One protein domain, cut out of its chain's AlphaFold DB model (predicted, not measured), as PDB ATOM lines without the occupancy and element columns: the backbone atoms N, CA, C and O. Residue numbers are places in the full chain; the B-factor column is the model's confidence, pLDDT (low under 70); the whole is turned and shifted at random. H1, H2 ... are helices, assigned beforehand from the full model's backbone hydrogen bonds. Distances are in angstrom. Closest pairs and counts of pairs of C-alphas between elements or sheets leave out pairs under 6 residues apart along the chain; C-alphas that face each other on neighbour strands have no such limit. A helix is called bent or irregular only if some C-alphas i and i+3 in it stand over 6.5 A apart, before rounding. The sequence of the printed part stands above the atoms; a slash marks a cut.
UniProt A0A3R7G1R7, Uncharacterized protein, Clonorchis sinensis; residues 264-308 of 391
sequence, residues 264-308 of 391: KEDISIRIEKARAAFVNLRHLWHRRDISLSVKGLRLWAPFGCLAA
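AT A GLANCE: This is residues 264 to 308 of the 391 residues of an uncharacterized protein of Clonorchis sinensis (UniProt A0A3R7G1R7). The domain is an open, flat U of two long helices, H1 and H3, which form its two arms, run opposite ways and leave the space between them empty. The short helix H2 and the unnamed residues 287 to 291 make the bend that joins the arms at one end. The printed part has 45 residues with three named helices, in the order H1, H2, H3 along the chain, and no named strand; the class is all helix. The whole is loose, with a radius of gyration of the C-alphas of 12.2 A, and its C-alphas span 37 by 22 by 8 A.

HOW THE PARTS SIT: H1, residues 264 to 280, and H3, residues 292 to 308, have 17 residues each and are the longest helices. They are apart, with no C-alpha of the one within 8 A of the other. H2, residues 282 to 286, follows H1, and these two meet only through their link. H2 and H3 are close but not clearly touching, with 1 pair of C-alphas within 8 A; the closest C-alphas are those of Trp 285 and Lys 295, 7.7 A apart. H3 has a kink of 25 degrees near residue 302, yet it is neither bent nor irregular, but only just: C-alphas 299 and 302 are 6.4 A apart. In H1 and H2 every O i to N i+4 pair is within hydrogen-bond range; in H3 9 of 13 are.

IN THESE COORDINATES: H1 begins with C-alpha 264 at (18.841, 15.737, 15.467) and ends with C-alpha 280 at (23.380, -7.935, 18.516), 24.3 A from first to last C-alpha. H2 runs from Arg 282 to His 286, 6.3 A from first to last C-alpha. H3 begins with C-alpha 292 at (6.572, -12.826, 14.849) and ends with C-alpha 308 at (5.242, 9.934, 24.776), 24.9 A from first to last C-alpha.

THE WHOLE: The two C-alphas farthest apart are those of Lys 264 and Asp 289, at 37.7 A, while the first and last printed C-alphas, those of Lys 264 and Ala 308, are 17.5 A apart. Three stretches stand free: residues 264 to 273, which belong to H1; residues 286 to 294, of which 292 to 294 belong to H3; and residues 300 to 308, which belong to H3. The printed part has no cut. The links H1 to H2, with 1 residue between them, and H2 to H3, with 5, are tight. The mean pLDDT of the printed part is 70.5; residues 292 to 294 and 296 to 308 are under 70, and the mean of H3 is 53, against 81 for H1 and 82 for H2.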
ATOM      1  N   LYS A 264      18.273  16.501  16.589       77.44
ATOM      2  CA  LYS A 264      18.841  15.737  15.467       77.44
ATOM      3  C   LYS A 264      19.977  14.807  15.906       77.44
ATOM      4  O   LYS A 264      19.959  13.622  15.571       77.44
ATOM      5  N   GLU A 265      20.935  15.313  16.678       74.31
ATOM      6  CA  GLU A 265      22.100  14.540  17.120       74.31
ATOM      7  C   GLU A 265      21.712  13.478  18.160       74.31
ATOM      8  O   GLU A 265      22.234  12.363  18.128       74.31
ATOM      9  N   ASP A 266      20.758  13.783  19.045       74.06
ATOM     10  CA  ASP A 266      20.220  12.819  20.011       74.06
ATOM     11  C   ASP A 266      19.408  11.711  19.318       74.06
ATOM     12  O   ASP A 266      19.602  10.527  19.598       74.06
ATOM     13  N   ILE A 267      18.569  12.076  18.344       77.81
ATOM     14  CA  ILE A 267      17.814  11.148  17.494       77.81
ATOM     15  C   ILE A 267      18.767  10.234  16.710       77.81
ATOM     16  O   ILE A 267      18.560   9.019  16.727       77.81
ATOM     17  N   SER A 268      19.836  10.760  16.096       81.38
ATOM     18  CA  SER A 268      20.839   9.932  15.397       81.38
ATOM     19  C   SER A 268      21.470   8.910  16.343       81.38
ATOM     20  O   SER A 268      21.484   7.714  16.054       81.38
ATOM     21  N   ILE A 269      21.890   9.348  17.533       78.44
ATOM     22  CA  ILE A 269      22.526   8.483  18.534       78.44
ATOM     23  C   ILE A 269      21.543   7.441  19.092       78.44
ATOM     24  O   ILE A 269      21.931   6.295  19.337       78.44
ATOM     25  N   ARG A 270      20.255   7.776  19.251       81.31
ATOM     26  CA  ARG A 270      19.195   6.809  19.599       81.31
ATOM     27  C   ARG A 270      18.972   5.783  18.480       81.31
ATOM     28  O   ARG A 270      18.866   4.592  18.775       81.31
ATOM     29  N   ILE A 271      18.965   6.207  17.214       83.94
ATOM     30  CA  ILE A 271      18.853   5.322  16.041       83.94
ATOM     31  C   ILE A 271      20.072   4.393  15.936       83.94
ATOM     32  O   ILE A 271      19.910   3.196  15.709       83.94
ATOM     33  N   GLU A 272      21.287   4.895  16.144       84.56
ATOM     34  CA  GLU A 272      22.522   4.102  16.134       84.56
ATOM     35  C   GLU A 272      22.544   3.057  17.255       84.56
ATOM     36  O   GLU A 272      22.791   1.877  16.986       84.56
ATOM     37  N   LYS A 273      22.185   3.444  18.489       82.06
ATOM     38  CA  LYS A 273      22.012   2.514  19.621       82.06
ATOM     39  C   LYS A 273      20.977   1.429  19.308       82.06
ATOM     40  O   LYS A 273      21.232   0.251  19.562       82.06
ATOM     41  N   ALA A 274      19.842   1.796  18.708       81.69
ATOM     42  CA  ALA A 274      18.828   0.835  18.283       81.69
ATOM     43  C   ALA A 274      19.364  -0.121  17.202       81.69
ATOM     44  O   ALA A 274      19.224  -1.336  17.344       81.69
ATOM     45  N   ARG A 275      20.035   0.389  16.159       85.25
ATOM     46  CA  ARG A 275      20.663  -0.428  15.100       85.25
ATOM     47  C   ARG A 275      21.679  -1.419  15.674       85.25
ATOM     48  O   ARG A 275      21.651  -2.589  15.294       85.25
ATOM     49  N   ALA A 276      22.518  -0.993  16.618       84.06
ATOM     50  CA  ALA A 276      23.459  -1.873  17.310       84.06
ATOM     51  C   ALA A 276      22.736  -2.983  18.097       84.06
ATOM     52  O   ALA A 276      23.076  -4.158  17.958       84.06
ATOM     53  N   ALA A 277      21.682  -2.649  18.851       83.44
ATOM     54  CA  ALA A 277      20.868  -3.637  19.562       83.44
ATOM     55  C   ALA A 277      20.189  -4.642  18.606       83.44
ATOM     56  O   ALA A 277      20.219  -5.848  18.857       83.44
ATOM     57  N   PHE A 278      19.648  -4.178  17.472       78.62
ATOM     58  CA  PHE A 278      19.093  -5.043  16.423       78.62
ATOM     59  C   PHE A 278      20.131  -6.031  15.868       78.62
ATOM     60  O   PHE A 278      19.817  -7.214  15.723       78.62
ATOM     61  N   VAL A 279      21.357  -5.571  15.589       84.38
ATOM     62  CA  VAL A 279      22.458  -6.418  15.094       84.38
ATOM     63  C   VAL A 279      22.907  -7.427  16.153       84.38
ATOM     64  O   VAL A 279      23.067  -8.604  15.834       84.38
ATOM     65  N   ASN A 280      23.025  -7.026  17.420       82.44
ATOM     66  CA  ASN A 280      23.380  -7.935  18.516       82.44
ATOM     67  C   ASN A 280      22.326  -9.046  18.702       82.44
ATOM     68  O   ASN A 280      22.660 -10.210  18.931       82.44
ATOM     69  N   LEU A 281      21.046  -8.719  18.498       81.88
ATOM     70  CA  LEU A 281      19.923  -9.662  18.520       81.88
ATOM     71  C   LEU A 281      19.794 -10.532  17.249       81.88
ATOM     72  O   LEU A 281      18.863 -11.332  17.161       81.88
ATOM     73  N   ARG A 282      20.720 -10.461  16.274       84.12
ATOM     74  CA  ARG A 282      20.705 -11.256  15.019       84.12
ATOM     75  C   ARG A 282      20.452 -12.751  15.234       84.12
ATOM     76  O   ARG A 282      19.693 -13.352  14.476       84.12
ATOM     77  N   HIS A 283      21.038 -13.344  16.270       83.44
ATOM     78  CA  HIS A 283      20.828 -14.751  16.630       83.44
ATOM     79  C   HIS A 283      19.367 -15.053  17.036       83.44
ATOM     80  O   HIS A 283      18.832 -16.110  16.703       83.44
ATOM     81  N   LEU A 284      18.695 -14.104  17.696       79.44
ATOM     82  CA  LEU A 284      17.288 -14.178  18.095       79.44
ATOM     83  C   LEU A 284      16.345 -13.930  16.905       79.44
ATOM     84  O   LEU A 284      15.295 -14.566  16.796       79.44
ATOM     85  N   TRP A 285      16.725 -13.045  15.977       79.75
ATOM     86  CA  TRP A 285      15.957 -12.787  14.754       79.75
ATOM     87  C   TRP A 285      15.909 -14.016  13.831       79.75
ATOM     88  O   TRP A 285      14.826 -14.348  13.343       79.75
ATOM     89  N   HIS A 286      17.029 -14.737  13.667       82.12
ATOM     90  CA  HIS A 286      17.122 -15.951  12.832       82.12
ATOM     91  C   HIS A 286      16.435 -17.199  13.423       82.12
ATOM     92  O   HIS A 286      16.130 -18.134  12.679       82.12
ATOM     93  N   ARG A 287      16.144 -17.236  14.733       82.94
ATOM     94  CA  ARG A 287      15.405 -18.342  15.376       82.94
ATOM     95  C   ARG A 287      13.960 -18.423  14.876       82.94
ATOM     96  O   ARG A 287      13.210 -17.455  15.010       82.94
ATOM     97  N   ARG A 288      13.552 -19.564  14.308       82.19
ATOM     98  CA  ARG A 288      12.206 -19.767  13.717       82.19
ATOM     99  C   ARG A 288      11.128 -20.116  14.747       82.19
ATOM    100  O   ARG A 288       9.950 -19.911  14.488       82.19
ATOM    101  N   ASP A 289      11.545 -20.628  15.898       83.62
ATOM    102  CA  ASP A 289      10.715 -21.030  17.037       83.62
ATOM    103  C   ASP A 289      10.140 -19.839  17.827       83.62
ATOM    104  O   ASP A 289       9.161 -19.983  18.556       83.62
ATOM    105  N   ILE A 290      10.714 -18.645  17.656       80.00
ATOM    106  CA  ILE A 290      10.239 -17.410  18.284       80.00
ATOM    107  C   ILE A 290       9.285 -16.697  17.321       80.00
ATOM    108  O   ILE A 290       9.702 -16.221  16.258       80.00
ATOM    109  N   SER A 291       8.012 -16.599  17.715       77.69
ATOM    110  CA  SER A 291       6.938 -16.050  16.882       77.69
ATOM    111  C   SER A 291       7.162 -14.588  16.475       77.69
ATOM    112  O   SER A 291       7.761 -13.784  17.197       77.69
ATOM    113  N   LEU A 292       6.591 -14.214  15.324       69.75
ATOM    114  CA  LEU A 292       6.572 -12.826  14.849       69.75
ATOM    115  C   LEU A 292       5.855 -11.872  15.821       69.75
ATOM    116  O   LEU A 292       6.241 -10.710  15.908       69.75
ATOM    117  N   SER A 293       4.881 -12.349  16.604       68.75
ATOM    118  CA  SER A 293       4.208 -11.541  17.631       68.75
ATOM    119  C   SER A 293       5.139 -11.171  18.793       68.75
ATOM    120  O   SER A 293       5.236  -9.995  19.140       68.75
ATOM    121  N   VAL A 294       5.898 -12.127  19.343       67.19
ATOM    122  CA  VAL A 294       6.886 -11.858  20.411       67.19
ATOM    123  C   VAL A 294       8.032 -10.978  19.898       67.19
ATOM    124  O   VAL A 294       8.509 -10.096  20.614       67.19
ATOM    125  N   LYS A 295       8.433 -11.179  18.636       71.75
ATOM    126  CA  LYS A 295       9.408 -10.341  17.923       71.75
ATOM    127  C   LYS A 295       8.919  -8.906  17.695       71.75
ATOM    128  O   LYS A 295       9.715  -7.985  17.838       71.75
ATOM    129  N   GLY A 296       7.639  -8.707  17.376       63.75
ATOM    130  CA  GLY A 296       7.049  -7.390  17.122       63.75
ATOM    131  C   GLY A 296       6.773  -6.576  18.390       63.75
ATOM    132  O   GLY A 296       7.206  -5.428  18.486       63.75
ATOM    133  N   LEU A 297       6.101  -7.158  19.394       57.94
ATOM    134  CA  LEU A 297       5.688  -6.412  20.597       57.94
ATOM    135  C   LEU A 297       6.881  -5.844  21.385       57.94
ATOM    136  O   LEU A 297       6.809  -4.717  21.876       57.94
ATOM    137  N   ARG A 298       7.996  -6.583  21.470       51.41
ATOM    138  CA  ARG A 298       9.217  -6.118  22.156       51.41
ATOM    139  C   ARG A 298       9.934  -4.963  21.453       51.41
ATOM    140  O   ARG A 298      10.734  -4.296  22.101       51.41
ATOM    141  N   LEU A 299       9.651  -4.716  20.174       53.09
ATOM    142  CA  LEU A 299      10.166  -3.550  19.457       53.09
ATOM    143  C   LEU A 299       9.273  -2.326  19.656       53.09
ATOM    144  O   LEU A 299       9.790  -1.230  19.831       53.09
ATOM    145  N   TRP A 300       7.948  -2.499  19.666       44.91
ATOM    146  CA  TRP A 300       7.029  -1.365  19.781       44.91
ATOM    147  C   TRP A 300       7.065  -0.712  21.169       44.91
ATOM    148  O   TRP A 300       7.059   0.513  21.258       44.91
ATOM    149  N   ALA A 301       7.123  -1.498  22.252       46.28
ATOM    150  CA  ALA A 301       6.993  -0.957  23.609       46.28
ATOM    151  C   ALA A 301       8.038   0.135  23.962       46.28
ATOM    152  O   ALA A 301       7.618   1.199  24.418       46.28
ATOM    153  N   PRO A 302       9.353  -0.022  23.682       49.62
ATOM    154  CA  PRO A 302      10.325   1.056  23.892       49.62
ATOM    155  C   PRO A 302      10.046   2.315  23.056       49.62
ATOM    156  O   PRO A 302      10.144   3.427  23.571       49.62
ATOM    157  N   PHE A 303       9.673   2.164  21.778       45.59
ATOM    158  CA  PHE A 303       9.436   3.311  20.892       45.59
ATOM    159  C   PHE A 303       8.124   4.050  21.196       45.59
ATOM    160  O   PHE A 303       8.087   5.273  21.086       45.59
ATOM    161  N   GLY A 304       7.083   3.347  21.652       47.03
ATOM    162  CA  GLY A 304       5.837   3.966  22.116       47.03
ATOM    163  C   GLY A 304       6.052   4.869  23.334       47.03
ATOM    164  O   GLY A 304       5.553   5.991  23.362       47.03
ATOM    165  N   CYS A 305       6.864   4.430  24.301       42.06
ATOM    166  CA  CYS A 305       7.257   5.269  25.435       42.06
ATOM    167  C   CYS A 305       8.141   6.453  25.005       42.06
ATOM    168  O   CYS A 305       7.941   7.560  25.497       42.06
ATOM    169  N   LEU A 306       9.058   6.264  24.047       41.44
ATOM    170  CA  LEU A 306       9.852   7.369  23.489       41.44
ATOM    171  C   LEU A 306       8.984   8.442  22.813       41.44
ATOM    172  O   LEU A 306       9.275   9.622  22.968       41.44
ATOM    173  N   ALA A 307       7.920   8.054  22.103       41.00
ATOM    174  CA  ALA A 307       6.996   8.997  21.470       41.00
ATOM    175  C   ALA A 307       6.142   9.786  22.483       41.00
ATOM    176  O   ALA A 307       5.748  10.913  22.201       41.00
ATOM    177  N   ALA A 308       5.883   9.221  23.669       39.16
ATOM    178  CA  ALA A 308       5.242   9.934  24.776       39.16
ATOM    179  C   ALA A 308       6.202  10.904  25.499       39.16
ATOM    180  O   ALA A 308       5.759  11.885  26.091       39.16
TER     181      ALA A 308